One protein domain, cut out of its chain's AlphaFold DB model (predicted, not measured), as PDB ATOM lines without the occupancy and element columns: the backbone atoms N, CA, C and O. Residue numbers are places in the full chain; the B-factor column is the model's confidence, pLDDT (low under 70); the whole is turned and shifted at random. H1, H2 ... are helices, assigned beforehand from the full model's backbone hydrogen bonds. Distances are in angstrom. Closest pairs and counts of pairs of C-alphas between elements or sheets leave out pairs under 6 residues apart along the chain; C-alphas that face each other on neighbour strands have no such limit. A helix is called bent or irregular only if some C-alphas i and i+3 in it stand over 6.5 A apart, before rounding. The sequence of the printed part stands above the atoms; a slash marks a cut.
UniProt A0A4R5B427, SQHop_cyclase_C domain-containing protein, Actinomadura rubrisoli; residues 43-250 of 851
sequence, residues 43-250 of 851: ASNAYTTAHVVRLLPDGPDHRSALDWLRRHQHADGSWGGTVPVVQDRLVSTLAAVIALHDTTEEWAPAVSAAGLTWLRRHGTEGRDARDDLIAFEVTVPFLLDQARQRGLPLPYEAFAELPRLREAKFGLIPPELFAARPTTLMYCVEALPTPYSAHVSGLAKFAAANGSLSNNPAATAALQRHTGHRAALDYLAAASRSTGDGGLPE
ATOM      1  N   ALA A  43     -25.048  -1.652  14.966       95.94
ATOM      2  CA  ALA A  43     -25.089  -2.450  16.187       95.94
ATOM      3  C   ALA A  43     -25.120  -3.963  15.895       95.94
ATOM      4  O   ALA A  43     -25.667  -4.408  14.881       95.94
ATOM      5  N   SER A  44     -24.543  -4.746  16.813       95.88
ATOM      6  CA  SER A  44     -24.536  -6.208  16.749       95.88
ATOM      7  C   SER A  44     -25.945  -6.787  16.754       95.88
ATOM      8  O   SER A  44     -26.822  -6.343  17.492       95.88
ATOM      9  N   ASN A  45     -26.136  -7.831  15.955       93.69
ATOM     10  CA  ASN A  45     -27.419  -8.462  15.718       93.69
ATOM     11  C   ASN A  45     -27.344  -9.982  15.970       93.69
ATOM     12  O   ASN A  45     -26.420 -10.669  15.517       93.69
ATOM     13  N   ALA A  46     -28.332 -10.526  16.689       97.19
ATOM     14  CA  ALA A  46     -28.305 -11.916  17.143       97.19
ATOM     15  C   ALA A  46     -28.474 -12.949  16.021       97.19
ATOM     16  O   ALA A  46     -27.753 -13.950  16.016       97.19
ATOM     17  N   TYR A  47     -29.374 -12.712  15.061       97.81
ATOM     18  CA  TYR A  47     -29.562 -13.598  13.909       97.81
ATOM     19  C   TYR A  47     -28.259 -13.739  13.117       97.81
ATOM     20  O   TYR A  47     -27.778 -14.853  12.884       97.81
ATOM     21  N   THR A  48     -27.648 -12.607  12.761       97.56
ATOM     22  CA  THR A  48     -26.431 -12.600  11.945       97.56
ATOM     23  C   THR A  48     -25.254 -13.234  12.689       97.56
ATOM     24  O   THR A  48     -24.568 -14.100  12.136       97.56
ATOM     25  N   THR A  49     -25.075 -12.901  13.971       98.12
ATOM     26  CA  THR A  49     -24.038 -13.506  14.824       98.12
ATOM     27  C   THR A  49     -24.197 -15.029  14.913       98.12
ATOM     28  O   THR A  49     -23.232 -15.768  14.709       98.12
ATOM     29  N   ALA A  50     -25.419 -15.525  15.136       98.19
ATOM     30  CA  ALA A  50     -25.695 -16.957  15.225       98.19
ATOM     31  C   ALA A  50     -25.412 -17.710  13.918       98.19
ATOM     32  O   ALA A  50     -24.839 -18.804  13.939       98.19
ATOM     33  N   HIS A  51     -25.754 -17.124  12.769       97.50
ATOM     34  CA  HIS A  51     -25.438 -17.722  11.475       97.50
ATOM     35  C   HIS A  51     -23.931 -17.815  11.224       97.50
ATOM     36  O   HIS A  51     -23.468 -18.852  10.749       97.50
ATOM     37  N   VAL A  52     -23.167 -16.779  11.570       97.12
ATOM     38  CA  VAL A  52     -21.706 -16.769  11.402       97.12
ATOM     39  C   VAL A  52     -21.053 -17.823  12.300       97.12
ATOM     40  O   VAL A  52     -20.266 -18.627  11.800       97.12
ATOM     41  N   VAL A  53     -21.449 -17.895  13.578       96.94
ATOM     42  CA  VAL A  53     -21.007 -18.936  14.527       96.94
ATOM     43  C   VAL A  53     -21.251 -20.330  13.948       96.94
ATOM     44  O   VAL A  53     -20.334 -21.144  13.873       96.94
ATOM     45  N   ARG A  54     -22.472 -20.598  13.478       95.94
ATOM     46  CA  ARG A  54     -22.859 -21.916  12.957       95.94
ATOM     47  C   ARG A  54     -22.132 -22.291  11.665       95.94
ATOM     48  O   ARG A  54     -21.768 -23.449  11.470       95.94
ATOM     49  N   LEU A  55     -21.987 -21.346  10.738       95.88
ATOM     50  CA  LEU A  55     -21.451 -21.623   9.405       95.88
ATOM     51  C   LEU A  55     -19.924 -21.713   9.393       95.88
ATOM     52  O   LEU A  55     -19.381 -22.417   8.541       95.88
ATOM     53  N   LEU A  56     -19.247 -21.029  10.320       95.19
ATOM     54  CA  LEU A  56     -17.790 -20.929  10.381       95.19
ATOM     55  C   LEU A  56     -17.268 -21.257  11.796       95.19
ATOM     56  O   LEU A  56     -16.821 -20.356  12.509       95.19
ATOM     57  N   PRO A  57     -17.285 -22.541  12.213       91.94
ATOM     58  CA  PRO A  57     -16.787 -22.963  13.529       91.94
ATOM     59  C   PRO A  57     -15.292 -22.672  13.747       91.94
ATOM     60  O   PRO A  57     -14.869 -22.382  14.860       91.94
ATOM     61  N   ASP A  58     -14.509 -22.676  12.666       88.94
ATOM     62  CA  ASP A  58     -13.076 -22.349  12.667       88.94
ATOM     63  C   ASP A  58     -12.796 -20.935  12.112       88.94
ATOM     64  O   ASP A  58     -11.676 -20.619  11.704       88.94
ATOM     65  N   GLY A  59     -13.832 -20.093  12.019       87.19
ATOM     66  CA  GLY A  59     -13.743 -18.738  11.481       87.19
ATOM     67  C   GLY A  59     -13.068 -17.739  12.433       87.19
ATOM     68  O   GLY A  59     -12.931 -18.006  13.633       87.19
ATOM     69  N   PRO A  60     -12.663 -16.561  11.922       85.25
ATOM     70  CA  PRO A  60     -12.167 -15.477  12.763       85.25
ATOM     71  C   PRO A  60     -13.231 -15.076  13.790       85.25
ATOM     72  O   PRO A  60     -14.425 -15.107  13.499       85.25
ATOM     73  N   ASP A  61     -12.784 -14.725  14.996       88.56
ATOM     74  CA  ASP A  61     -13.622 -14.242  16.100       88.56
ATOM     75  C   ASP A  61     -14.769 -15.177  16.539       88.56
ATOM     76  O   ASP A  61     -15.608 -14.779  17.346       88.56
ATOM     77  N   HIS A  62     -14.778 -16.446  16.103       93.94
ATOM     78  CA  HIS A  62     -15.841 -17.411  16.421       93.94
ATOM     79  C   HIS A  62     -16.122 -17.511  17.928       93.94
ATOM     80  O   HIS A  62     -17.275 -17.473  18.352       93.94
ATOM     81  N   ARG A  63     -15.071 -17.596  18.757       93.88
ATOM     82  CA  ARG A  63     -15.226 -17.667  20.222       93.88
ATOM     83  C   ARG A  63     -15.872 -16.408  20.794       93.88
ATOM     84  O   ARG A  63     -16.714 -16.521  21.678       93.88
ATOM     85  N   SER A  64     -15.496 -15.235  20.288       95.12
ATOM     86  CA  SER A  64     -16.060 -13.952  20.719       95.12
ATOM     87  C   SER A  64     -17.536 -13.844  20.337       95.12
ATOM     88  O   SER A  64     -18.339 -13.432  21.166       95.12
ATOM     89  N   ALA A  65     -17.905 -14.293  19.134       97.06
ATOM     90  CA  ALA A  65     -19.289 -14.335  18.665       97.06
ATOM     91  C   ALA A  65     -20.151 -15.338  19.447       97.06
ATOM     92  O   ALA A  65     -21.293 -15.048  19.805       97.06
ATOM     93  N   LEU A  66     -19.597 -16.504  19.780       96.50
ATOM     94  CA  LEU A  66     -20.280 -17.504  20.595       96.50
ATOM     95  C   LEU A  66     -20.489 -17.019  22.042       96.50
ATOM     96  O   LEU A  66     -21.578 -17.176  22.598       96.50
ATOM     97  N   ASP A  67     -19.480 -16.378  22.638       96.31
ATOM     98  CA  ASP A  67     -19.606 -15.727  23.947       96.31
ATOM     99  C   ASP A  67     -20.577 -14.533  23.906       96.31
ATOM    100  O   ASP A  67     -21.350 -14.324  24.842       96.31
ATOM    101  N   TRP A  68     -20.618 -13.787  22.799       97.69
ATOM    102  CA  TRP A  68     -21.603 -12.727  22.600       97.69
ATOM    103  C   TRP A  68     -23.030 -13.280  22.670       97.69
ATOM    104  O   TRP A  68     -23.835 -12.741  23.429       97.69
ATOM    105  N   LEU A  69     -23.336 -14.392  21.983       98.00
ATOM    106  CA  LEU A  69     -24.658 -15.034  22.067       98.00
ATOM    107  C   LEU A  69     -25.001 -15.428  23.507       98.00
ATOM    108  O   LEU A  69     -26.126 -15.210  23.949       98.00
ATOM    109  N   ARG A  70     -24.032 -15.952  24.263       97.06
ATOM    110  CA  ARG A  70     -24.224 -16.291  25.678       97.06
ATOM    111  C   ARG A  70     -24.590 -15.070  26.524       97.06
ATOM    112  O   ARG A  70     -25.465 -15.169  27.380       97.06
ATOM    113  N   ARG A  71     -23.908 -13.941  26.316       96.56
ATOM    114  CA  ARG A  71     -24.084 -12.711  27.110       96.56
ATOM    115  C   ARG A  71     -25.320 -11.895  26.730       96.56
ATOM    116  O   ARG A  71     -25.755 -11.088  27.544       96.56
ATOM    117  N   HIS A  72     -25.871 -12.100  25.534       96.44
ATOM    118  CA  HIS A  72     -26.985 -11.310  24.989       96.44
ATOM    119  C   HIS A  72     -28.307 -12.089  24.897       96.44
ATOM    120  O   HIS A  72     -29.215 -11.685  24.170       96.44
ATOM    121  N   GLN A  73     -28.439 -13.190  25.643       97.69
ATOM    122  CA  GLN A  73     -29.748 -13.786  25.904       97.69
ATOM    123  C   GLN A  73     -30.541 -12.881  26.858       97.69
ATOM    124  O   GLN A  73     -30.029 -12.451  27.893       97.69
ATOM    125  N   HIS A  74     -31.803 -12.610  26.533       97.56
ATOM    126  CA  HIS A  74     -32.705 -11.860  27.402       97.56
ATOM    127  C   HIS A  74     -33.160 -12.709  28.592       97.56
ATOM    128  O   HIS A  74     -33.100 -13.938  28.572       97.56
ATOM    129  N   ALA A  75     -33.662 -12.052  29.639       96.75
ATOM    130  CA  ALA A  75     -34.098 -12.727  30.864       96.75
ATOM    131  C   ALA A  75     -35.245 -13.737  30.644       96.75
ATOM    132  O   ALA A  75     -35.396 -14.676  31.422       96.75
ATOM    133  N   ASP A  76     -36.042 -13.562  29.586       96.12
ATOM    134  CA  ASP A  76     -37.116 -14.481  29.190       96.12
ATOM    135  C   ASP A  76     -36.624 -15.691  28.367       96.12
ATOM    136  O   ASP A  76     -37.412 -16.582  28.045       96.12
ATOM    137  N   GLY A  77     -35.327 -15.741  28.052       97.38
ATOM    138  CA  GLY A  77     -34.677 -16.785  27.267       97.38
ATOM    139  C   GLY A  77     -34.567 -16.488  25.769       97.38
ATOM    140  O   GLY A  77     -33.916 -17.264  25.066       97.38
ATOM    141  N   SER A  78     -35.164 -15.405  25.266       97.94
ATOM    142  CA  SER A  78     -35.105 -15.040  23.846       97.94
ATOM    143  C   SER A  78     -33.809 -14.313  23.457       97.94
ATOM    144  O   SER A  78     -33.057 -13.833  24.305       97.94
ATOM    145  N   TRP A  79     -33.561 -14.206  22.152       98.19
ATOM    146  CA  TRP A  79     -32.597 -13.291  21.529       98.19
ATOM    147  C   TRP A  79     -33.326 -12.343  20.586       98.19
ATOM    148  O   TRP A  79     -34.402 -12.682  20.105       98.19
ATOM    149  N   GLY A  80     -32.722 -11.194  20.295       95.00
ATOM    150  CA  GLY A  80     -33.277 -10.149  19.432       95.00
ATOM    151  C   GLY A  80     -32.993  -8.759  19.996       95.00
ATOM    152  O   GLY A  80     -32.293  -8.635  21.011       95.00
ATOM    153  N   GLY A  81     -33.542  -7.735  19.350       91.56
ATOM    154  CA  GLY A  81     -33.439  -6.342  19.774       91.56
ATOM    155  C   GLY A  81     -34.139  -6.088  21.107       91.56
ATOM    156  O   GLY A  81     -35.015  -6.838  21.531       91.56
ATOM    157  N   THR A  82     -33.762  -5.022  21.804       90.81
ATOM    158  CA  THR A  82     -34.393  -4.592  23.062       90.81
ATOM    159  C   THR A  82     -35.872  -4.246  22.897       90.81
ATOM    160  O   THR A  82     -36.655  -4.496  23.814       90.81
ATOM    161  N   VAL A  83     -36.272  -3.776  21.712       88.62
ATOM    162  CA  VAL A  83     -37.676  -3.586  21.338       88.62
ATOM    163  C   VAL A  83     -38.355  -4.964  21.229       88.62
ATOM    164  O   VAL A  83     -37.891  -5.814  20.466       88.62
ATOM    165  N   PRO A  84     -39.432  -5.246  21.988       87.25
ATOM    166  CA  PRO A  84     -40.002  -6.590  22.105       87.25
ATOM    167  C   PRO A  84     -40.906  -6.959  20.911       87.25
ATOM    168  O   PRO A  84     -42.074  -7.302  21.085       87.25
ATOM    169  N   VAL A  85     -40.374  -6.899  19.687       90.19
ATOM    170  CA  VAL A  85     -41.072  -7.359  18.478       90.19
ATOM    171  C   VAL A  85     -40.976  -8.877  18.385       90.19
ATOM    172  O   VAL A  85     -39.894  -9.444  18.245       90.19
ATOM    173  N   VAL A  86     -42.120  -9.553  18.454       91.88
ATOM    174  CA  VAL A  86     -42.189 -11.020  18.535       91.88
ATOM    175  C   VAL A  86     -41.534 -11.702  17.329       91.88
ATOM    176  O   VAL A  86     -40.867 -12.722  17.492       91.88
ATOM    177  N   GLN A  87     -41.683 -11.140  16.130       91.81
ATOM    178  CA  GLN A  87     -41.106 -11.636  14.881       91.81
ATOM    179  C   GLN A  87     -39.572 -11.606  14.937       91.81
ATOM    180  O   GLN A  87     -38.918 -12.591  14.588       91.81
ATOM    181  N   ASP A  88     -39.003 -10.513  15.451       93.88
ATOM    182  CA  ASP A  88     -37.564 -10.366  15.672       93.88
ATOM    183  C   ASP A  88     -37.057 -11.367  16.713       93.88
ATOM    184  O   ASP A  88     -36.074 -12.081  16.480       93.88
ATOM    185  N   ARG A  89     -37.791 -11.500  17.827       95.12
ATOM    186  CA  ARG A  89     -37.463 -12.478  18.865       95.12
ATOM    187  C   ARG A  89     -37.512 -13.907  18.340       95.12
ATOM    188  O   ARG A  89     -36.639 -14.710  18.664       95.12
ATOM    189  N   LEU A  90     -38.491 -14.236  17.500       95.50
ATOM    190  CA  LEU A  90     -38.639 -15.559  16.900       95.50
ATOM    191  C   LEU A  90     -37.443 -15.920  16.014       95.50
ATOM    192  O   LEU A  90     -36.815 -16.959  16.241       95.50
ATOM    193  N   VAL A  91     -37.123 -15.086  15.021       95.81
ATOM    194  CA  VAL A  91     -36.065 -15.390  14.044       95.81
ATOM    195  C   VAL A  91     -34.683 -15.424  14.707       95.81
ATOM    196  O   VAL A  91     -33.909 -16.359  14.477       95.81
ATOM    197  N   SER A  92     -34.415 -14.487  15.618       97.56
ATOM    198  CA  SER A  92     -33.161 -14.413  16.372       97.56
ATOM    199  C   SER A  92     -32.996 -15.589  17.340       97.56
ATOM    200  O   SER A  92     -31.935 -16.214  17.380       97.56
ATOM    201  N   THR A  93     -34.049 -15.949  18.084       98.25
ATOM    202  CA  THR A  93     -33.999 -17.073  19.038       98.25
ATOM    203  C   THR A  93     -33.863 -18.412  18.320       98.25
ATOM    204  O   THR A  93     -33.096 -19.261  18.771       98.25
ATOM    205  N   LEU A  94     -34.552 -18.615  17.189       97.94
ATOM    206  CA  LEU A  94     -34.376 -19.814  16.364       97.94
ATOM    207  C   LEU A  94     -32.920 -19.964  15.904       97.94
ATOM    208  O   LEU A  94     -32.331 -21.032  16.085       97.94
ATOM    209  N   ALA A  95     -32.334 -18.899  15.348       98.25
ATOM    210  CA  ALA A  95     -30.954 -18.913  14.874       98.25
ATOM    211  C   ALA A  95     -29.963 -19.203  16.015       98.25
ATOM    212  O   ALA A  95     -29.120 -20.095  15.881       98.25
ATOM    213  N   ALA A  96     -30.102 -18.515  17.155       98.44
ATOM    214  CA  ALA A  96     -29.243 -18.701  18.323       98.44
ATOM    215  C   ALA A  96     -29.347 -20.120  18.903       98.44
ATOM    216  O   ALA A  96     -28.325 -20.764  19.132       98.44
ATOM    217  N   VAL A  97     -30.562 -20.654  19.077       98.44
ATOM    218  CA  VAL A  97     -30.781 -22.020  19.583       98.44
ATOM    219  C   VAL A  97     -30.132 -23.063  18.674       98.44
ATOM    220  O   VAL A  97     -29.521 -24.002  19.183       98.44
ATOM    221  N   ILE A  98     -30.228 -22.904  17.350       97.88
ATOM    222  CA  ILE A  98     -29.588 -23.816  16.392       97.88
ATOM    223  C   ILE A  98     -28.061 -23.714  16.488       97.88
ATOM    224  O   ILE A  98     -27.395 -24.744  16.561       97.88
ATOM    225  N   ALA A  99     -27.500 -22.503  16.530       97.12
ATOM    226  CA  ALA A  99     -26.056 -22.311  16.665       97.12
ATOM    227  C   ALA A  99     -25.511 -22.914  17.973       97.12
ATOM    228  O   ALA A  99     -24.477 -23.579  17.970       97.12
ATOM    229  N   LEU A 100     -26.240 -22.741  19.082       96.88
ATOM    230  CA  LEU A 100     -25.896 -23.303  20.391       96.88
ATOM    231  C   LEU A 100     -26.141 -24.815  20.495       96.88
ATOM    232  O   LEU A 100     -25.589 -25.463  21.379       96.88
ATOM    233  N   HIS A 101     -26.973 -25.392  19.632       95.00
ATOM    234  CA  HIS A 101     -27.132 -26.842  19.553       95.00
ATOM    235  C   HIS A 101     -25.943 -27.508  18.845       95.00
ATOM    236  O   HIS A 101     -25.580 -28.629  19.184       95.00
ATOM    237  N   ASP A 102     -25.334 -26.811  17.883       91.88
ATOM    238  CA  ASP A 102     -24.236 -27.335  17.062       91.88
ATOM    239  C   ASP A 102     -22.846 -27.164  17.717       91.88
ATOM    240  O   ASP A 102     -21.860 -27.701  17.210       91.88
ATOM    241  N   THR A 103     -22.740 -26.426  18.829       91.19
ATOM    242  CA  THR A 103     -21.471 -26.197  19.544       91.19
ATOM    243  C   THR A 103     -21.158 -27.284  20.579       91.19
ATOM    244  O   THR A 103     -22.042 -27.982  21.073       91.19
ATOM    245  N   THR A 104     -19.879 -27.410  20.941       90.94
ATOM    246  CA  THR A 104     -19.367 -28.361  21.943       90.94
ATOM    247  C   THR A 104     -19.181 -27.751  23.336       90.94
ATOM    248  O   THR A 104     -18.723 -28.435  24.249       90.94
ATOM    249  N   GLU A 105     -19.526 -26.475  23.517       94.75
ATOM    250  CA  GLU A 105     -19.398 -25.765  24.791       94.75
ATOM    251  C   GLU A 105     -20.341 -26.320  25.877       94.75
ATOM    252  O   GLU A 105     -21.555 -26.395  25.688       94.75
ATOM    253  N   GLU A 106     -19.809 -26.630  27.067       94.69
ATOM    254  CA  GLU A 106     -20.571 -27.262  28.163       94.69
ATOM    255  C   GLU A 106     -21.754 -26.421  28.672       94.69
ATOM    256  O   GLU A 106     -22.743 -26.961  29.169       94.69
ATOM    257  N   TRP A 107     -21.678 -25.093  28.548       95.19
ATOM    258  CA  TRP A 107     -22.735 -24.177  28.984       95.19
ATOM    259  C   TRP A 107     -23.875 -24.034  27.961       95.19
ATOM    260  O   TRP A 107     -24.972 -23.600  28.325       95.19
ATOM    261  N   ALA A 108     -23.644 -24.392  26.695       95.69
ATOM    262  CA  ALA A 108     -24.583 -24.139  25.604       95.69
ATOM    263  C   ALA A 108     -25.938 -24.862  25.756       95.69
ATOM    264  O   ALA A 108     -26.961 -24.221  25.499       95.69
ATOM    265  N   PRO A 109     -26.017 -26.120  26.248       95.38
ATOM    266  CA  PRO A 109     -27.300 -26.801  26.437       95.38
ATOM    267  C   PRO A 109     -28.257 -26.069  27.386       95.38
ATOM    268  O   PRO A 109     -29.456 -26.002  27.118       95.38
ATOM    269  N   ALA A 110     -27.743 -25.487  28.475       94.69
ATOM    270  CA  ALA A 110     -28.566 -24.761  29.443       94.69
ATOM    271  C   ALA A 110     -29.138 -23.464  28.844       94.69
ATOM    272  O   ALA A 110     -30.331 -23.190  28.971       94.69
ATOM    273  N   VAL A 111     -28.296 -22.706  28.135       96.19
ATOM    274  CA  VAL A 111     -28.669 -21.457  27.453       96.19
ATOM    275  C   VAL A 111     -29.670 -21.735  26.317       96.19
ATOM    276  O   VAL A 111     -30.701 -21.068  26.210       96.19
ATOM    277  N   SER A 112     -29.437 -22.794  25.535       96.19
ATOM    278  CA  SER A 112     -30.337 -23.260  24.470       96.19
ATOM    279  C   SER A 112     -31.708 -23.711  25.006       96.19
ATOM    280  O   SER A 112     -32.746 -23.385  24.423       96.19
ATOM    281  N   ALA A 113     -31.758 -24.386  26.163       96.88
ATOM    282  CA  ALA A 113     -33.010 -24.838  26.777       96.88
ATOM    283  C   ALA A 113     -33.946 -23.683  27.190       96.88
ATOM    284  O   ALA A 113     -35.174 -23.813  27.082       96.88
ATOM    285  N   ALA A 114     -33.389 -22.551  27.630       97.19
ATOM    286  CA  ALA A 114     -34.165 -21.345  27.912       97.19
ATOM    287  C   ALA A 114     -34.786 -20.766  26.626       97.19
ATOM    288  O   ALA A 114     -35.997 -20.537  26.589       97.19
ATOM    289  N   GLY A 115     -34.015 -20.676  25.536       97.88
ATOM    290  CA  GLY A 115     -34.523 -20.259  24.220       97.88
ATOM    291  C   GLY A 115     -35.609 -21.177  23.661       97.88
ATOM    292  O   GLY A 115     -36.656 -20.713  23.217       97.88
ATOM    293  N   LEU A 116     -35.431 -22.497  23.767       97.94
ATOM    294  CA  LEU A 116     -36.462 -23.474  23.397       97.94
ATOM    295  C   LEU A 116     -37.741 -23.327  24.228       97.94
ATOM    296  O   LEU A 116     -38.844 -23.589  23.744       97.94
ATOM    297  N   THR A 117     -37.619 -22.940  25.495       97.94
ATOM    298  CA  THR A 117     -38.782 -22.688  26.350       97.94
ATOM    299  C   THR A 117     -39.540 -21.452  25.888       97.94
ATOM    300  O   THR A 117     -40.764 -21.521  25.776       97.94
ATOM    301  N   TRP A 118     -38.829 -20.379  25.546       97.25
ATOM    302  CA  TRP A 118     -39.434 -19.188  24.962       97.25
ATOM    303  C   TRP A 118     -40.127 -19.499  23.627       97.25
ATOM    304  O   TRP A 118     -41.319 -19.236  23.479       97.25
ATOM    305  N   LEU A 119     -39.439 -20.175  22.697       97.25
ATOM    306  CA  LEU A 119     -39.980 -20.526  21.374       97.25
ATOM    307  C   LEU A 119     -41.265 -21.358  21.458       97.25
ATOM    308  O   LEU A 119     -42.190 -21.142  20.679       97.25
ATOM    309  N   ARG A 120     -41.350 -22.293  22.411       96.19
ATOM    310  CA  ARG A 120     -42.562 -23.099  22.627       96.19
ATOM    311  C   ARG A 120     -43.731 -22.299  23.194       96.19
ATOM    312  O   ARG A 120     -44.871 -22.668  22.940       96.19
ATOM    313  N   ARG A 121     -43.455 -21.273  24.003       94.88
ATOM    314  CA  ARG A 121     -44.487 -20.464  24.670       94.88
ATOM    315  C   ARG A 121     -44.993 -19.331  23.788       94.88
ATOM    316  O   ARG A 121     -46.199 -19.145  23.712       94.88
ATOM    317  N   HIS A 122     -44.076 -18.627  23.129       93.44
ATOM    318  CA  HIS A 122     -44.346 -17.355  22.456       93.44
ATOM    319  C   HIS A 122     -44.056 -17.385  20.959       93.44
ATOM    320  O   HIS A 122     -44.596 -16.578  20.212       93.44
ATOM    321  N   GLY A 123     -43.248 -18.331  20.471       88.81
ATOM    322  CA  GLY A 123     -42.800 -18.323  19.076       88.81
ATOM    323  C   GLY A 123     -43.944 -18.358  18.058       88.81
ATOM    324  O   GLY A 123     -43.836 -17.771  16.987       88.81
ATOM    325  N   THR A 124     -45.072 -18.990  18.390       90.75
ATOM    326  CA  THR A 124     -46.242 -19.051  17.500       90.75
ATOM    327  C   THR A 124     -47.014 -17.739  17.406       90.75
ATOM    328  O   THR A 124     -47.842 -17.603  16.510       90.75
ATOM    329  N   GLU A 125     -46.802 -16.790  18.319       89.56
ATOM    330  CA  GLU A 125     -47.418 -15.458  18.261       89.56
ATOM    331  C   GLU A 125     -46.892 -14.672  17.046       89.56
ATOM    332  O   GLU A 125     -47.662 -13.984  16.390       89.56
ATOM    333  N   GLY A 126     -45.628 -14.880  16.657       82.06
ATOM    334  CA  GLY A 126     -44.999 -14.256  15.484       82.06
ATOM    335  C   GLY A 126     -45.238 -14.983  14.155       82.06
ATOM    336  O   GLY A 126     -44.468 -14.800  13.217       82.06
ATOM    337  N   ARG A 127     -46.242 -15.867  14.063       78.44
ATOM    338  CA  ARG A 127     -46.500 -16.679  12.853       78.44
ATOM    339  C   ARG A 127     -47.063 -15.877  11.674       78.44
ATOM    340  O   ARG A 127     -46.968 -16.335  10.536       78.44
ATOM    341  N   ASP A 128     -47.671 -14.723  11.942       70.56
ATOM    342  CA  ASP A 128     -48.311 -13.897  10.920       70.56
ATOM    343  C   ASP A 128     -47.259 -13.019  10.231       70.56
ATOM    344  O   ASP A 128     -46.888 -11.952  10.701       70.56
ATOM    345  N   ALA A 129     -46.762 -13.496   9.091       61.53
ATOM    346  CA  ALA A 129     -45.707 -12.855   8.308       61.53
ATOM    347  C   ALA A 129     -46.243 -11.798   7.336       61.53
ATOM    348  O   ALA A 129     -45.918 -11.845   6.144       61.53
ATOM    349  N   ARG A 130     -47.136 -10.910   7.790       52.19
ATOM    350  CA  ARG A 130     -47.790 -10.018   6.830       52.19
ATOM    351  C   ARG A 130     -46.873  -8.899   6.348       52.19
ATOM    352  O   ARG A 130     -46.781  -8.830   5.133       52.19
ATOM    353  N   ASP A 131     -46.091  -8.198   7.182       52.34
ATOM    354  CA  ASP A 131     -45.254  -7.088   6.665       52.34
ATOM    355  C   ASP A 131     -43.988  -6.689   7.489       52.34
ATOM    356  O   ASP A 131     -43.420  -5.633   7.227       52.34
ATOM    357  N   ASP A 132     -43.475  -7.489   8.442       70.50
ATOM    358  CA  ASP A 132     -42.638  -6.897   9.518       70.50
ATOM    359  C   ASP A 132     -41.098  -6.993   9.408       70.50
ATOM    360  O   ASP A 132     -40.423  -6.135   9.963       70.50
ATOM    361  N   LEU A 133     -40.502  -8.006   8.752       86.88
ATOM    362  CA  LEU A 133     -39.031  -8.173   8.672       86.88
ATOM    363  C   LEU A 133     -38.550  -8.634   7.285       86.88
ATOM    364  O   LEU A 133     -39.232  -9.401   6.597       86.88
ATOM    365  N   ILE A 134     -37.337  -8.229   6.887       88.44
ATOM    366  CA  ILE A 134     -36.745  -8.600   5.592       88.44
ATOM    367  C   ILE A 134     -36.559 -10.115   5.510       88.44
ATOM    368  O   ILE A 134     -35.911 -10.732   6.352       88.44
ATOM    369  N   ALA A 135     -37.062 -10.711   4.428       88.50
ATOM    370  CA  ALA A 135     -36.890 -12.128   4.112       88.50
ATOM    371  C   ALA A 135     -37.387 -13.088   5.210       88.50
ATOM    372  O   ALA A 135     -36.984 -14.251   5.225       88.50
ATOM    373  N   PHE A 136     -38.279 -12.644   6.097       89.44
ATOM    374  CA  PHE A 136     -38.851 -13.469   7.162       89.44
ATOM    375  C   PHE A 136     -39.506 -14.750   6.622       89.44
ATOM    376  O   PHE A 136     -39.341 -15.838   7.178       89.44
ATOM    377  N   GLU A 137     -40.187 -14.643   5.477       86.00
ATOM    378  CA  GLU A 137     -40.794 -15.772   4.771       86.00
ATOM    379  C   GLU A 137     -39.764 -16.769   4.215       86.00
ATOM    380  O   GLU A 137     -40.124 -17.881   3.837       86.00
ATOM    381  N   VAL A 138     -38.484 -16.401   4.161       89.25
ATOM    382  CA  VAL A 138     -37.378 -17.274   3.751       89.25
ATOM    383  C   VAL A 138     -36.650 -17.820   4.980       89.25
ATOM    384  O   VAL A 138     -36.478 -19.035   5.101       89.25
ATOM    385  N   THR A 139     -36.256 -16.941   5.904       92.50
ATOM    386  CA  THR A 139     -35.374 -17.257   7.035       92.50
ATOM    387  C   THR A 139     -36.053 -18.142   8.076       92.50
ATOM    388  O   THR A 139     -35.487 -19.166   8.463       92.50
ATOM    389  N   VAL A 140     -37.285 -17.831   8.490       93.06
ATOM    390  CA  VAL A 140     -37.979 -18.599   9.536       93.06
ATOM    391  C   VAL A 140     -38.310 -20.025   9.084       93.06
ATOM    392  O   VAL A 140     -37.958 -20.954   9.813       93.06
ATOM    393  N   PRO A 141     -38.897 -20.274   7.893       91.62
ATOM    394  CA  PRO A 141     -39.106 -21.641   7.414       91.62
ATOM    395  C   PRO A 141     -37.810 -22.440   7.300       91.62
ATOM    396  O   PRO A 141     -37.775 -23.603   7.694       91.62
ATOM    397  N   PHE A 142     -36.735 -21.815   6.811       93.06
ATOM    398  CA  PHE A 142     -35.425 -22.457   6.747       93.06
ATOM    399  C   PHE A 142     -34.929 -22.872   8.138       93.06
ATOM    400  O   PHE A 142     -34.514 -24.016   8.333       93.06
ATOM    401  N   LEU A 143     -35.007 -21.975   9.123       95.56
ATOM    402  CA  LEU A 143     -34.602 -22.265  10.497       95.56
ATOM    403  C   LEU A 143     -35.490 -23.334  11.147       95.56
ATOM    404  O   LEU A 143     -34.978 -24.216  11.831       95.56
ATOM    405  N   LEU A 144     -36.801 -23.327  10.900       95.12
ATOM    406  CA  LEU A 144     -37.703 -24.378  11.378       95.12
ATOM    407  C   LEU A 144     -37.351 -25.744  10.774       95.12
ATOM    408  O   LEU A 144     -37.319 -26.739  11.501       95.12
ATOM    409  N   ASP A 145     -37.019 -25.801   9.482       94.06
ATOM    410  CA  ASP A 145     -36.542 -27.024   8.832       94.06
ATOM    411  C   ASP A 145     -35.208 -27.495   9.445       94.06
ATOM    412  O   ASP A 145     -35.052 -28.679   9.758       94.06
ATOM    413  N   GLN A 146     -34.273 -26.574   9.710       95.50
ATOM    414  CA  GLN A 146     -33.008 -26.865  10.399       95.50
ATOM    415  C   GLN A 146     -33.213 -27.372  11.834       95.50
ATOM    416  O   GLN A 146     -32.526 -28.305  12.262       95.50
ATOM    417  N   ALA A 147     -34.156 -26.790  12.574       97.00
ATOM    418  CA  ALA A 147     -34.522 -27.222  13.917       97.00
ATOM    419  C   ALA A 147     -35.158 -28.620  13.897       97.00
ATOM    420  O   ALA A 147     -34.830 -29.460  14.736       97.00
ATOM    421  N   ARG A 148     -36.031 -28.891  12.915       96.44
ATOM    422  CA  ARG A 148     -36.701 -30.189  12.748       96.44
ATOM    423  C   ARG A 148     -35.695 -31.298  12.455       96.44
ATOM    424  O   ARG A 148     -35.779 -32.366  13.053       96.44
ATOM    425  N   GLN A 149     -34.709 -31.028  11.600       96.00
ATOM    426  CA  GLN A 149     -33.619 -31.962  11.290       96.00
ATOM    427  C   GLN A 149     -32.768 -32.326  12.520       96.00
ATOM    428  O   GLN A 149     -32.212 -33.419  12.569       96.00
ATOM    429  N   ARG A 150     -32.703 -31.440  13.522       95.94
ATOM    430  CA  ARG A 150     -31.999 -31.647  14.801       95.94
ATOM    431  C   ARG A 150     -32.881 -32.252  15.900       95.94
ATOM    432  O   ARG A 150     -32.414 -32.460  17.014       95.94
ATOM    433  N   GLY A 151     -34.156 -32.526  15.617       96.69
ATOM    434  CA  GLY A 151     -35.090 -33.077  16.601       96.69
ATOM    435  C   GLY A 151     -35.468 -32.105  17.724       96.69
ATOM    436  O   GLY A 151     -35.817 -32.548  18.819       96.69
ATOM    437  N   LEU A 152     -35.396 -30.790  17.485       96.81
ATOM    438  CA  LEU A 152     -35.784 -29.797  18.488       96.81
ATOM    439  C   LEU A 152     -37.312 -29.823  18.722       96.81
ATOM    440  O   LEU A 152     -38.085 -29.897  17.770       96.81
ATOM    441  N   PRO A 153     -37.796 -29.758  19.975       95.19
ATOM    442  CA  PRO A 153     -39.222 -29.904  20.267       95.19
ATOM    443  C   PRO A 153     -39.980 -28.580  20.072       95.19
ATOM    444  O   PRO A 153     -40.281 -27.887  21.043       95.19
ATOM    445  N   LEU A 154     -40.290 -28.216  18.824       95.81
ATOM    446  CA  LEU A 154     -41.009 -26.982  18.472       95.81
ATOM    447  C   LEU A 154     -42.415 -27.256  17.902       95.81
ATOM    448  O   LEU A 154     -42.649 -28.316  17.317       95.81
ATOM    449  N   PRO A 155     -43.366 -26.308  18.031       92.75
ATOM    450  CA  PRO A 155     -44.725 -26.445  17.502       92.75
ATOM    451  C   PRO A 155     -44.768 -26.205  15.981       92.75
ATOM    452  O   PRO A 155     -45.343 -25.230  15.507       92.75
ATOM    453  N   TYR A 156     -44.146 -27.087  15.199       93.25
ATOM    454  CA  TYR A 156     -43.962 -26.900  13.756       93.25
ATOM    455  C   TYR A 156     -45.256 -26.675  12.965       93.25
ATOM    456  O   TYR A 156     -45.273 -25.865  12.041       93.25
ATOM    457  N   GLU A 157     -46.334 -27.365  13.339       90.88
ATOM    458  CA  GLU A 157     -47.623 -27.271  12.643       90.88
ATOM    459  C   GLU A 157     -48.253 -25.874  12.743       90.88
ATOM    460  O   GLU A 157     -49.038 -25.484  11.882       90.88
ATOM    461  N   ALA A 158     -47.866 -25.074  13.743       89.12
ATOM    462  CA  ALA A 158     -48.342 -23.701  13.889       89.12
ATOM    463  C   ALA A 158     -47.809 -22.746  12.801       89.12
ATOM    464  O   ALA A 158     -48.335 -21.646  12.649       89.12
ATOM    465  N   PHE A 159     -46.789 -23.158  12.038       88.06
ATOM    466  CA  PHE A 159     -46.133 -22.356  10.998       88.06
ATOM    467  C   PHE A 159     -46.441 -22.843   9.573       88.06
ATOM    468  O   PHE A 159     -45.740 -22.478   8.628       88.06
ATOM    469  N   ALA A 160     -47.481 -23.667   9.394       83.88
ATOM    470  CA  ALA A 160     -47.799 -24.327   8.124       83.88
ATOM    471  C   ALA A 160     -48.080 -23.371   6.942       83.88
ATOM    472  O   ALA A 160     -47.970 -23.781   5.789       83.88
ATOM    473  N   GLU A 161     -48.401 -22.100   7.205       80.81
ATOM    474  CA  GLU A 161     -48.650 -21.088   6.167       80.81
ATOM    475  C   GLU A 161     -47.369 -20.426   5.627       80.81
ATOM    476  O   GLU A 161     -47.345 -19.973   4.481       80.81
ATOM    477  N   LEU A 162     -46.270 -20.405   6.395       80.94
ATOM    478  CA  LEU A 162     -45.032 -19.737   5.971       80.94
ATOM    479  C   LEU A 162     -44.394 -20.346   4.705       80.94
ATOM    480  O   LEU A 162     -43.931 -19.576   3.861       80.94
ATOM    481  N   PRO A 163     -44.392 -21.682   4.488       80.88
ATOM    482  CA  PRO A 163     -43.926 -22.266   3.232       80.88
ATOM    483  C   PRO A 163     -44.640 -21.724   1.985       80.88
ATOM    484  O   PRO A 163     -43.986 -21.534   0.962       80.88
ATOM    485  N   ARG A 164     -45.941 -21.401   2.067       80.06
ATOM    486  CA  ARG A 164     -46.678 -20.807   0.936       80.06
ATOM    487  C   ARG A 164     -46.194 -19.391   0.623       80.06
ATOM    488  O   ARG A 164     -46.025 -19.039  -0.540       80.06
ATOM    489  N   LEU A 165     -45.928 -18.582   1.653       78.75
ATOM    490  CA  LEU A 165     -45.371 -17.233   1.484       78.75
ATOM    491  C   LEU A 165     -43.955 -17.276   0.891       78.75
ATOM    492  O   LEU A 165     -43.621 -16.473   0.018       78.75
ATOM    493  N   ARG A 166     -43.153 -18.261   1.312       84.88
ATOM    494  CA  ARG A 166     -41.831 -18.545   0.748       84.88
ATOM    495  C   ARG A 166     -41.903 -18.852  -0.750       84.88
ATOM    496  O   ARG A 166     -41.147 -18.283  -1.533       84.88
ATOM    497  N   GLU A 167     -42.820 -19.732  -1.151       82.88
ATOM    498  CA  GLU A 167     -43.040 -20.095  -2.559       82.88
ATOM    499  C   GLU A 167     -43.474 -18.888  -3.399       82.88
ATOM    500  O   GLU A 167     -42.943 -18.685  -4.492       82.88
ATOM    501  N   ALA A 168     -44.357 -18.036  -2.870       80.00
ATOM    502  CA  ALA A 168     -44.759 -16.801  -3.540       80.00
ATOM    503  C   ALA A 168     -43.567 -15.855  -3.784       80.00
ATOM    504  O   ALA A 168     -43.432 -15.311  -4.881       80.00
ATOM    505  N   LYS A 169     -42.662 -15.694  -2.804       80.56
ATOM    506  CA  LYS A 169     -41.442 -14.883  -2.964       80.56
ATOM    507  C   LYS A 169     -40.508 -15.461  -4.028       80.56
ATOM    508  O   LYS A 169     -40.015 -14.712  -4.871       80.56
ATOM    509  N   PHE A 170     -40.282 -16.775  -4.023       85.44
ATOM    510  CA  PHE A 170     -39.447 -17.435  -5.032       85.44
ATOM    511  C   PHE A 170     -40.052 -17.378  -6.441       85.44
ATOM    512  O   PHE A 170     -39.307 -17.269  -7.413       85.44
ATOM    513  N   GLY A 171     -41.380 -17.325  -6.564       82.56
ATOM    514  CA  GLY A 171     -42.055 -17.070  -7.838       82.56
ATOM    515  C   GLY A 171     -41.693 -15.726  -8.491       82.56
ATOM    516  O   GLY A 171     -41.773 -15.611  -9.711       82.56
ATOM    517  N   LEU A 172     -41.253 -14.726  -7.714       84.94
ATOM    518  CA  LEU A 172     -40.843 -13.412  -8.235       84.94
ATOM    519  C   LEU A 172     -39.408 -13.394  -8.777       84.94
ATOM    520  O   LEU A 172     -39.089 -12.566  -9.629       84.94
ATOM    521  N   ILE A 173     -38.536 -14.276  -8.278       89.19
ATOM    522  CA  ILE A 173     -37.121 -14.355  -8.667       89.19
ATOM    523  C   ILE A 173     -36.795 -15.818  -8.995       89.19
ATOM    524  O   ILE A 173     -36.407 -16.570  -8.099       89.19
ATOM    525  N   PRO A 174     -36.935 -16.246 -10.264       90.56
ATOM    526  CA  PRO A 174     -36.616 -17.611 -10.674       90.56
ATOM    527  C   PRO A 174     -35.141 -17.985 -10.420       90.56
ATOM    528  O   PRO A 174     -34.275 -17.102 -10.462       90.56
ATOM    529  N   PRO A 175     -34.810 -19.273 -10.206       91.56
ATOM    530  CA  PRO A 175     -33.432 -19.722  -9.968       91.56
ATOM    531  C   PRO A 175     -32.443 -19.300 -11.064       91.56
ATOM    532  O   PRO A 175     -31.310 -18.914 -10.777       91.56
ATOM    533  N   GLU A 176     -32.878 -19.308 -12.323       91.06
ATOM    534  CA  GLU A 176     -32.059 -18.915 -13.470       91.06
ATOM    535  C   GLU A 176     -31.735 -17.418 -13.434       91.06
ATOM    536  O   GLU A 176     -30.612 -17.014 -13.738       91.06
ATOM    537  N   LEU A 177     -32.706 -16.595 -13.019       92.31
ATOM    538  CA  LEU A 177     -32.521 -15.155 -12.845       92.31
ATOM    539  C   LEU A 177     -31.512 -14.875 -11.727       92.31
ATOM    540  O   LEU A 177     -30.575 -14.101 -11.929       92.31
ATOM    541  N   PHE A 178     -31.681 -15.555 -10.592       93.19
ATOM    542  CA  PHE A 178     -30.785 -15.486  -9.438       93.19
ATOM    543  C   PHE A 178     -29.338 -15.877  -9.785       93.19
ATOM    544  O   PHE A 178     -28.395 -15.235  -9.331       93.19
ATOM    545  N   ALA A 179     -29.141 -16.895 -10.628       91.94
ATOM    546  CA  ALA A 179     -27.809 -17.326 -11.059       91.94
ATOM    547  C   ALA A 179     -27.144 -16.367 -12.072       91.94
ATOM    548  O   ALA A 179     -25.907 -16.297 -12.176       91.94
ATOM    549  N   ALA A 180     -27.959 -15.659 -12.859       92.81
ATOM    550  CA  ALA A 180     -27.502 -14.850 -13.982       92.81
ATOM    551  C   ALA A 180     -27.050 -13.439 -13.586       92.81
ATOM    552  O   ALA A 180     -26.110 -12.928 -14.195       92.81
ATOM    553  N   ARG A 181     -27.695 -12.807 -12.597       93.50
ATOM    554  CA  ARG A 181     -27.450 -11.405 -12.221       93.50
ATOM    555  C   ARG A 181     -27.647 -11.167 -10.718       93.50
ATOM    556  O   ARG A 181     -28.302 -11.988 -10.076       93.50
ATOM    557  N   PRO A 182     -27.151 -10.048 -10.165       93.62
ATOM    558  CA  PRO A 182     -27.449  -9.685  -8.789       93.62
ATOM    559  C   PRO A 182     -28.946  -9.516  -8.523       93.62
ATOM    560  O   PRO A 182     -29.672  -8.950  -9.339       93.62
ATOM    561  N   THR A 183     -29.411 -10.018  -7.379       94.12
ATOM    562  CA  THR A 183     -30.805  -9.891  -6.926       94.12
ATOM    563  C   THR A 183     -30.855  -9.776  -5.406       94.12
ATOM    564  O   THR A 183     -29.916 -10.174  -4.716       94.12
ATOM    565  N   THR A 184     -31.984  -9.313  -4.868       92.06
ATOM    566  CA  THR A 184     -32.192  -9.175  -3.416       92.06
ATOM    567  C   THR A 184     -32.097 -10.499  -2.645       92.06
ATOM    568  O   THR A 184     -31.810 -10.486  -1.453       92.06
ATOM    569  N   LEU A 185     -32.234 -11.664  -3.302       93.19
ATOM    570  CA  LEU A 185     -32.015 -12.967  -2.653       93.19
ATOM    571  C   LEU A 185     -30.558 -13.186  -2.215       93.19
ATOM    572  O   LEU A 185     -30.316 -13.982  -1.310       93.19
ATOM    573  N   MET A 186     -29.590 -12.471  -2.803       94.62
ATOM    574  CA  MET A 186     -28.188 -12.540  -2.373       94.62
ATOM    575  C   MET A 186     -27.999 -12.109  -0.912       94.62
ATOM    576  O   MET A 186     -27.064 -12.564  -0.259       94.62
ATOM    577  N   TYR A 187     -28.907 -11.280  -0.391       93.88
ATOM    578  CA  TYR A 187     -28.883 -10.788   0.983       93.88
ATOM    579  C   TYR A 187     -29.263 -11.858   2.027       93.88
ATOM    580  O   TYR A 187     -29.021 -11.664   3.216       93.88
ATOM    581  N   CYS A 188     -29.846 -12.992   1.614       94.12
ATOM    582  CA  CYS A 188     -30.307 -14.067   2.509       94.12
ATOM    583  C   CYS A 188     -29.843 -15.476   2.077       94.12
ATOM    584  O   CYS A 188     -30.519 -16.474   2.343       94.12
ATOM    585  N   VAL A 189     -28.691 -15.582   1.398       95.69
ATOM    586  CA  VAL A 189     -28.166 -16.858   0.858       95.69
ATOM    587  C   VAL A 189     -27.918 -17.937   1.912       95.69
ATOM    588  O   VAL A 189     -27.925 -19.122   1.586       95.69
ATOM    589  N   GLU A 190     -27.738 -17.555   3.173       96.19
ATOM    590  CA  GLU A 190     -27.598 -18.461   4.311       96.19
ATOM    591  C   GLU A 190     -28.855 -19.292   4.605       96.19
ATOM    592  O   GLU A 190     -28.762 -20.275   5.348       96.19
ATOM    593  N   ALA A 191     -30.001 -18.893   4.041       94.56
ATOM    594  CA  ALA A 191     -31.317 -19.471   4.287       94.56
ATOM    595  C   ALA A 191     -32.031 -19.959   3.008       94.56
ATOM    596  O   ALA A 191     -33.219 -20.289   3.040       94.56
ATOM    597  N   LEU A 192     -31.336 -20.023   1.867       92.31
ATOM    598  CA  LEU A 192     -31.953 -20.432   0.603       92.31
ATOM    599  C   LEU A 192     -32.117 -21.963   0.502       92.31
ATOM    600  O   LEU A 192     -31.161 -22.701   0.748       92.31
ATOM    601  N   PRO A 193     -33.296 -22.468   0.091       88.88
ATOM    602  CA  PRO A 193     -33.511 -23.886  -0.176       88.88
ATOM    603  C   PRO A 193     -33.021 -24.289  -1.579       88.88
ATOM    604  O   PRO A 193     -32.682 -23.456  -2.419       88.88
ATOM    605  N   THR A 194     -33.026 -25.588  -1.874       85.69
ATOM    606  CA  THR A 194     -32.875 -26.103  -3.246       85.69
ATOM    607  C   THR A 194     -34.075 -25.669  -4.111       85.69
ATOM    608  O   THR A 194     -35.199 -25.708  -3.611       85.69
ATOM    609  N   PRO A 195     -33.883 -25.270  -5.390       90.19
ATOM    610  CA  PRO A 195     -32.633 -25.284  -6.163       90.19
ATOM    611  C   PRO A 195     -31.716 -24.062  -5.979       90.19
ATOM    612  O   PRO A 195     -30.574 -24.110  -6.422       90.19
ATOM    613  N   TYR A 196     -32.147 -22.996  -5.302       92.00
ATOM    614  CA  TYR A 196     -31.359 -21.761  -5.146       92.00
ATOM    615  C   TYR A 196     -30.000 -21.982  -4.475       92.00
ATOM    616  O   TYR A 196     -28.993 -21.442  -4.936       92.00
ATOM    617  N   SER A 197     -29.943 -22.821  -3.435       91.31
ATOM    618  CA  SER A 197     -28.691 -23.133  -2.733       91.31
ATOM    619  C   SER A 197     -27.597 -23.697  -3.653       91.31
ATOM    620  O   SER A 197     -26.414 -23.459  -3.418       91.31
ATOM    621  N   ALA A 198     -27.969 -24.371  -4.750       91.62
ATOM    622  CA  ALA A 198     -27.019 -24.917  -5.722       91.62
ATOM    623  C   ALA A 198     -26.277 -23.827  -6.518       91.62
ATOM    624  O   ALA A 198     -25.202 -24.080  -7.062       91.62
ATOM    625  N   HIS A 199     -26.819 -22.608  -6.573       92.94
ATOM    626  CA  HIS A 199     -26.222 -21.486  -7.295       92.94
ATOM    627  C   HIS A 199     -25.313 -20.611  -6.424       92.94
ATOM    628  O   HIS A 199     -24.580 -19.792  -6.979       92.94
ATOM    629  N   VAL A 200     -25.297 -20.799  -5.096       92.38
ATOM    630  CA  VAL A 200     -24.542 -19.950  -4.151       92.38
ATOM    631  C   VAL A 200     -23.061 -19.872  -4.514       92.38
ATOM    632  O   VAL A 200     -22.495 -18.783  -4.534       92.38
ATOM    633  N   SER A 201     -22.434 -20.990  -4.895       91.19
ATOM    634  CA  SER A 201     -21.019 -20.982  -5.283       91.19
ATOM    635  C   SER A 201     -20.735 -20.107  -6.509       91.19
ATOM    636  O   SER A 201     -19.678 -19.484  -6.599       91.19
ATOM    637  N   GLY A 202     -21.692 -20.015  -7.437       92.44
ATOM    638  CA  GLY A 202     -21.599 -19.168  -8.624       92.44
ATOM    639  C   GLY A 202     -21.734 -17.672  -8.332       92.44
ATOM    640  O   GLY A 202     -21.380 -16.867  -9.192       92.44
ATOM    641  N   LEU A 203     -22.202 -17.289  -7.139       93.75
ATOM    642  CA  LEU A 203     -22.341 -15.889  -6.726       93.75
ATOM    643  C   LEU A 203     -21.018 -15.248  -6.307       93.75
ATOM    644  O   LEU A 203     -20.966 -14.031  -6.187       93.75
ATOM    645  N   ALA A 204     -19.938 -16.023  -6.142       93.94
ATOM    646  CA  ALA A 204     -18.615 -15.484  -5.813       93.94
ATOM    647  C   ALA A 204     -18.134 -14.416  -6.817       93.94
ATOM    648  O   ALA A 204     -17.386 -13.519  -6.452       93.94
ATOM    649  N   LYS A 205     -18.599 -14.483  -8.073       92.94
ATOM    650  CA  LYS A 205     -18.332 -13.478  -9.120       92.94
ATOM    651  C   LYS A 205     -18.990 -12.113  -8.862       92.94
ATOM    652  O   LYS A 205     -18.636 -11.149  -9.525       92.94
ATOM    653  N   PHE A 206     -19.969 -12.060  -7.960       93.75
ATOM    654  CA  PHE A 206     -20.694 -10.857  -7.551       93.75
ATOM    655  C   PHE A 206     -20.298 -10.385  -6.143       93.75
ATOM    656  O   PHE A 206     -20.939  -9.482  -5.612       93.75
ATOM    657  N   ALA A 207     -19.298 -11.011  -5.514       94.12
ATOM    658  CA  ALA A 207     -18.759 -10.518  -4.253       94.12
ATOM    659  C   ALA A 207     -18.046  -9.175  -4.476       94.12
ATOM    660  O   ALA A 207     -17.375  -8.979  -5.494       94.12
ATOM    661  N   ALA A 208     -18.195  -8.267  -3.519       94.06
ATOM    662  CA  ALA A 208     -17.558  -6.959  -3.532       94.06
ATOM    663  C   ALA A 208     -16.037  -7.070  -3.343       94.06
ATOM    664  O   ALA A 208     -15.515  -8.084  -2.869       94.06
ATOM    665  N   ALA A 209     -15.308  -5.996  -3.661       92.06
ATOM    666  CA  ALA A 209     -13.851  -5.950  -3.516       92.06
ATOM    667  C   ALA A 209     -13.388  -6.152  -2.062       92.06
ATOM    668  O   ALA A 209     -12.316  -6.706  -1.822       92.06
ATOM    669  N   ASN A 210     -14.218  -5.756  -1.091       92.88
ATOM    670  CA  ASN A 210     -13.980  -5.994   0.331       92.88
ATOM    671  C   ASN A 210     -14.191  -7.462   0.762       92.88
ATOM    672  O   ASN A 210     -13.942  -7.775   1.921       92.88
ATOM    673  N   GLY A 211     -14.634  -8.350  -0.138       95.44
ATOM    674  CA  GLY A 211     -14.895  -9.768   0.118       95.44
ATOM    675  C   GLY A 211     -16.323 -10.096   0.564       95.44
ATOM    676  O   GLY A 211     -16.641 -11.272   0.758       95.44
ATOM    677  N   SER A 212     -17.182  -9.088   0.728       96.75
ATOM    678  CA  SER A 212     -18.568  -9.276   1.155       96.75
ATOM    679  C   SER A 212     -19.474  -9.772   0.031       96.75
ATOM    680  O   SER A 212     -19.267  -9.487  -1.150       96.75
ATOM    681  N   LEU A 213     -20.533 -10.482   0.415       96.75
ATOM    682  CA  LEU A 213     -21.699 -10.702  -0.429       96.75
ATOM    683  C   LEU A 213     -22.843  -9.823   0.080       96.75
ATOM    684  O   LEU A 213     -23.366 -10.057   1.169       96.75
ATOM    685  N   SER A 214     -23.239  -8.828  -0.720       95.56
ATOM    686  CA  SER A 214     -24.304  -7.862  -0.387       95.56
ATOM    687  C   SER A 214     -24.106  -7.176   0.969       95.56
ATOM    688  O   SER A 214     -25.073  -7.006   1.708       95.56
ATOM    689  N   ASN A 215     -22.857  -6.870   1.339       96.50
ATOM    690  CA  ASN A 215     -22.509  -6.202   2.597       96.50
ATOM    691  C   ASN A 215     -23.149  -6.864   3.840       96.50
ATOM    692  O   ASN A 215     -23.356  -6.203   4.855       96.50
ATOM    693  N   ASN A 216     -23.485  -8.159   3.782       97.12
ATOM    694  CA  ASN A 216     -24.195  -8.867   4.844       97.12
ATOM    695  C   ASN A 216     -23.311  -9.991   5.420       97.12
ATOM    696  O   ASN A 216     -22.915 -10.901   4.675       97.12
ATOM    697  N   PRO A 217     -22.998  -9.988   6.731       97.31
ATOM    698  CA  PRO A 217     -22.122 -11.001   7.319       97.31
ATOM    699  C   PRO A 217     -22.666 -12.432   7.259       97.31
ATOM    700  O   PRO A 217     -21.910 -13.348   6.938       97.31
ATOM    701  N   ALA A 218     -23.965 -12.654   7.470       97.50
ATOM    702  CA  ALA A 218     -24.546 -13.997   7.382       97.50
ATOM    703  C   ALA A 218     -24.462 -14.564   5.951       97.50
ATOM    704  O   ALA A 218     -24.016 -15.700   5.750       97.50
ATOM    705  N   ALA A 219     -24.798 -13.741   4.953       97.31
ATOM    706  CA  ALA A 219     -24.683 -14.085   3.538       97.31
ATOM    707  C   ALA A 219     -23.226 -14.381   3.140       97.31
ATOM    708  O   ALA A 219     -22.932 -15.348   2.432       97.31
ATOM    709  N   THR A 220     -22.293 -13.577   3.649       97.56
ATOM    710  CA  THR A 220     -20.859 -13.725   3.374       97.56
ATOM    711  C   THR A 220     -20.275 -14.980   4.029       97.56
ATOM    712  O   THR A 220     -19.492 -15.698   3.402       97.56
ATOM    713  N   ALA A 221     -20.704 -15.317   5.248       97.38
ATOM    714  CA  ALA A 221     -20.331 -16.568   5.904       97.38
ATOM    715  C   ALA A 221     -20.835 -17.791   5.123       97.38
ATOM    716  O   ALA A 221     -20.101 -18.769   4.954       97.38
ATOM    717  N   ALA A 222     -22.051 -17.722   4.575       96.88
ATOM    718  CA  ALA A 222     -22.569 -18.762   3.696       96.88
ATOM    719  C   ALA A 222     -21.756 -18.867   2.397       96.88
ATOM    720  O   ALA A 222     -21.396 -19.981   2.009       96.88
ATOM    721  N   LEU A 223     -21.403 -17.747   1.755       96.38
ATOM    722  CA  LEU A 223     -20.540 -17.754   0.570       96.38
ATOM    723  C   LEU A 223     -19.201 -18.434   0.864       96.38
ATOM    724  O   LEU A 223     -18.797 -19.323   0.108       96.38
ATOM    725  N   GLN A 224     -18.542 -18.056   1.965       96.69
ATOM    726  CA  GLN A 224     -17.304 -18.697   2.397       96.69
ATOM    727  C   GLN A 224     -17.529 -20.202   2.491       96.69
ATOM    728  O   GLN A 224     -16.828 -20.956   1.817       96.69
ATOM    729  N   ARG A 225     -18.532 -20.641   3.263       95.44
ATOM    730  CA  ARG A 225     -18.747 -22.058   3.572       95.44
ATOM    731  C   ARG A 225     -18.906 -22.922   2.318       95.44
ATOM    732  O   ARG A 225     -18.480 -24.079   2.323       95.44
ATOM    733  N   HIS A 226     -19.498 -22.363   1.260       93.38
ATOM    734  CA  HIS A 226     -19.744 -23.044  -0.012       93.38
ATOM    735  C   HIS A 226     -18.569 -22.996  -1.000       93.38
ATOM    736  O   HIS A 226     -18.541 -23.793  -1.937       93.38
ATOM    737  N   THR A 227     -17.631 -22.054  -0.855       93.62
ATOM    738  CA  THR A 227     -16.626 -21.766  -1.905       93.62
ATOM    739  C   THR A 227     -15.183 -21.697  -1.419       93.62
ATOM    740  O   THR A 227     -14.265 -21.778  -2.231       93.62
ATOM    741  N   GLY A 228     -14.957 -21.511  -0.119       92.00
ATOM    742  CA  GLY A 228     -13.652 -21.159   0.432       92.00
ATOM    743  C   GLY A 228     -13.168 -19.762   0.022       92.00
ATOM    744  O   GLY A 228     -11.957 -19.529   0.019       92.00
ATOM    745  N   HIS A 229     -14.070 -18.842  -0.357       91.06
ATOM    746  CA  HIS A 229     -13.714 -17.482  -0.771       91.06
ATOM    747  C   HIS A 229     -12.915 -16.763   0.326       91.06
ATOM    748  O   HIS A 229     -13.450 -16.432   1.380       91.06
ATOM    749  N   ARG A 230     -11.613 -16.547   0.098       87.56
ATOM    750  CA  ARG A 230     -10.686 -16.105   1.155       87.56
ATOM    751  C   ARG A 230     -10.997 -14.708   1.687       87.56
ATOM    752  O   ARG A 230     -11.001 -14.530   2.899       87.56
ATOM    753  N   ALA A 231     -11.331 -13.768   0.801       94.69
ATOM    754  CA  ALA A 231     -11.635 -12.388   1.180       94.69
ATOM    755  C   ALA A 231     -12.884 -12.273   2.079       94.69
ATOM    756  O   ALA A 231     -13.010 -11.315   2.836       94.69
ATOM    757  N   ALA A 232     -13.770 -13.279   2.076       96.31
ATOM    758  CA  ALA A 232     -14.925 -13.316   2.971       96.31
ATOM    759  C   ALA A 232     -14.512 -13.331   4.453       96.31
ATOM    760  O   ALA A 232     -15.197 -12.745   5.285       96.31
ATOM    761  N   LEU A 233     -13.391 -13.977   4.803       95.81
ATOM    762  CA  LEU A 233     -12.909 -14.011   6.188       95.81
ATOM    763  C   LEU A 233     -12.372 -12.645   6.634       95.81
ATOM    764  O   LEU A 233     -12.626 -12.236   7.766       95.81
ATOM    765  N   ASP A 234     -11.686 -11.930   5.738       95.56
ATOM    766  CA  ASP A 234     -11.175 -10.582   6.008       95.56
ATOM    767  C   ASP A 234     -12.330  -9.600   6.247       95.56
ATOM    768  O   ASP A 234     -12.305  -8.829   7.211       95.56
ATOM    769  N   TYR A 235     -13.379  -9.697   5.422       96.81
ATOM    770  CA  TYR A 235     -14.622  -8.954   5.597       96.81
ATOM    771  C   TYR A 235     -15.292  -9.235   6.948       96.81
ATOM    772  O   TYR A 235     -15.608  -8.303   7.686       96.81
ATOM    773  N   LEU A 236     -15.494 -10.509   7.299       97.12
ATOM    774  CA  LEU A 236     -16.167 -10.890   8.547       97.12
ATOM    775  C   LEU A 236     -15.398 -10.407   9.779       97.12
ATOM    776  O   LEU A 236     -16.005  -9.918  10.729       97.12
ATOM    777  N   ALA A 237     -14.067 -10.475   9.738       95.56
ATOM    778  CA  ALA A 237     -13.227  -9.931  10.795       95.56
ATOM    779  C   ALA A 237     -13.336  -8.394  10.875       95.56
ATOM    780  O   ALA A 237     -13.284  -7.828  11.963       95.56
ATOM    781  N   ALA A 238     -13.499  -7.697   9.744       95.56
ATOM    782  CA  ALA A 238     -13.748  -6.255   9.740       95.56
ATOM    783  C   ALA A 238     -15.130  -5.902  10.318       95.56
ATOM    784  O   ALA A 238     -15.212  -4.983  11.129       95.56
ATOM    785  N   ALA A 239     -16.175  -6.659   9.972       95.81
ATOM    786  CA  ALA A 239     -17.527  -6.479  10.506       95.81
ATOM    787  C   ALA A 239     -17.614  -6.775  12.018       95.81
ATOM    788  O   ALA A 239     -18.281  -6.061  12.752       95.81
ATOM    789  N   SER A 240     -16.898  -7.790  12.504       95.38
ATOM    790  CA  SER A 240     -16.746  -8.078  13.942       95.38
ATOM    791  C   SER A 240     -16.004  -6.951  14.682       95.38
ATOM    792  O   SER A 240     -16.381  -6.535  15.776       95.38
ATOM    793  N   ARG A 241     -14.955  -6.382  14.072       94.94
ATOM    794  CA  ARG A 241     -14.233  -5.243  14.662       94.94
ATOM    795  C   ARG A 241     -15.042  -3.946  14.675       94.94
ATOM    796  O   ARG A 241     -14.790  -3.127  15.554       94.94
ATOM    797  N   SER A 242     -15.955  -3.734  13.724       94.25
ATOM    798  CA  SER A 242     -16.745  -2.497  13.661       94.25
ATOM    799  C   SER A 242     -17.784  -2.395  14.779       94.25
ATOM    800  O   SER A 242     -18.101  -1.284  15.201       94.25
ATOM    801  N   THR A 243     -18.262  -3.524  15.308       93.56
ATOM    802  CA  THR A 243     -19.149  -3.567  16.483       93.56
ATOM    803  C   THR A 243     -18.365  -3.479  17.793       93.56
ATOM    804  O   THR A 243     -18.808  -2.837  18.746       93.56
ATOM    805  N   GLY A 244     -17.190  -4.113  17.856       92.50
ATOM    806  CA  GLY A 244     -16.269  -4.045  18.993       92.50
ATOM    807  C   GLY A 244     -16.719  -4.795  20.256       92.50
ATOM    808  O   GLY A 244     -16.015  -4.750  21.264       92.50
ATOM    809  N   ASP A 245     -17.856  -5.497  20.226       94.44
ATOM    810  CA  ASP A 245     -18.431  -6.204  21.383       94.44
ATOM    811  C   ASP A 245     -18.398  -7.742  21.263       94.44
ATOM    812  O   ASP A 245     -18.745  -8.453  22.218       94.44
ATOM    813  N   GLY A 246     -17.944  -8.240  20.108       94.25
ATOM    814  CA  GLY A 246     -17.856  -9.653  19.742       94.25
ATOM    815  C   GLY A 246     -19.006 -10.153  18.865       94.25
ATOM    816  O   GLY A 246     -18.903 -11.261  18.349       94.25
ATOM    817  N   GLY A 247     -20.076  -9.377  18.686       96.31
ATOM    818  CA  GLY A 247     -21.175  -9.700  17.778       96.31
ATOM    819  C   GLY A 247     -20.915  -9.205  16.354       96.31
ATOM    820  O   GLY A 247     -19.949  -8.489  16.096       96.31
ATOM    821  N   LEU A 248     -21.782  -9.587  15.415       97.38
ATOM    822  CA  LEU A 248     -21.737  -9.104  14.034       97.38
ATOM    823  C   LEU A 248     -22.972  -8.260  13.695       97.38
ATOM    824  O   LEU A 248     -24.069  -8.581  14.159       97.38
ATOM    825  N   PRO A 249     -22.815  -7.210  12.870       97.25
ATOM    826  CA  PRO A 249     -23.910  -6.331  12.480       97.25
ATOM    827  C   PRO A 249     -24.825  -6.991  11.446       97.25
ATOM    828  O   PRO A 249     -24.431  -7.940  10.771       97.25
ATOM    829  N   GLU A 250     -26.029  -6.449  11.263       96.12
ATOM    830  CA  GLU A 250     -26.940  -6.877  10.189       96.12
ATOM    831  C   GLU A 250     -26.361  -6.593   8.792       96.12
ATOM    832  O   GLU A 250     -26.437  -7.426   7.890       96.12
TER     833      GLU A 250
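AT A GLANCE: This is residues 43 to 250 of the 851 residues of the protein "SQHop_cyclase_C domain-containing protein" of Actinomadura rubrisoli (UniProt A0A4R5B427). Five helices, H1, H3, H5, H9 and H11, form a loose inner ring in which each touches the next and H11 comes back to H1, and a second layer, H2, H4, H6, H7, H8, H10 and H12, lies round the outside. The inner helices run mostly the same way, and the helical hairpins H1 and H2, H3 and H4, H11 and H12 pass from inside to outside. The printed part has 208 residues with twelve named helices, H1 to H12 in chain order, and no named strand: all helix. It is compact, with a radius of gyration of the C-alphas of 16.2 A, and rounded, spanning 43 by 38 by 30 A.

IN THESE COORDINATES: H1 is residues 46 to 55, its first C-alpha at (-28.305, -11.916, 17.143), and H2 is residues 62 to 71. H3, residues 86 to 101, is 21.9 A long, and H4, residues 108 to 127, 26.4 A. H5, residues 136 to 149, is 19.7 A long. H6 is residues 156 to 159, H7 162 to 172, H8 175 to 180, H9 184 to 191, H10 196 to 206 and H11 217 to 227. H12, residues 231 to 243, is 19.2 A long and ends at C-alpha 243, (-19.149, -3.567, 16.483). H4, H9 and H10 are irregular: C-alphas 121 and 124 are 7.5 A apart, 187 and 190 8.5 A, 198 and 201 7.2 A. H4 has a kink of 52 degrees near residue 121.

HOW THE PARTS SIT: H1 touches H3, closest C-alphas Tyr 47 and Ser 92 at 4.4 A, the same way at a shallow tilt of 27 degrees. H3 touches H5, Val 91 to Val 140, 5.9 A. H5, with residues 138 to 143 alone, touches H9, Thr 139 to Ala 191, 5.4 A. The hub H11 touches H1, H9, H10 and H12; its closest C-alphas to H9 are Ala 222 and Glu 190, 5.1 A, and to H1 Ala 218 and Thr 48, 5.1 A. H2 touches H1, Val 53 to His 62, 5.7 A. H4 touches H3, Gln 87 to Gly 126, 4.7 A, and H6, Arg 127 to Phe 159, 6.0 A. H7 touches H5, Glu 137 to Arg 166, 5.0 A. H8 touches H10, Pro 175 to Tyr 196, 5.6 A. H12 touches H11, Gln 224 to Ala 232, 5.9 A, opposite ways. Every O i to N i+4 pair is within hydrogen-bond range in H1, H2, H3, H8 and H11; the counts are 12 of 16 in H4, 9 of 10 in H5, 6 of 7 in H7, 8 of 9 in H12, 0 of 4 in H9 and 1 of 7 in H10, where O i to N i+3 gives 3 of 5 in H9 and 5 of 8 in H10, and H6 is too short for such a pair.

THE WHOLE: The farthest C-alphas, Ala 75 and Ala 180, are 45.4 A apart; those of Ala 43 and Glu 250 are 7.7 A apart. The printed part has no cut. The link from H2 to H3, residues 72 to 85, is long. Mean pLDDT of the printed part is 92.6; residues 129 to 131 are under 70.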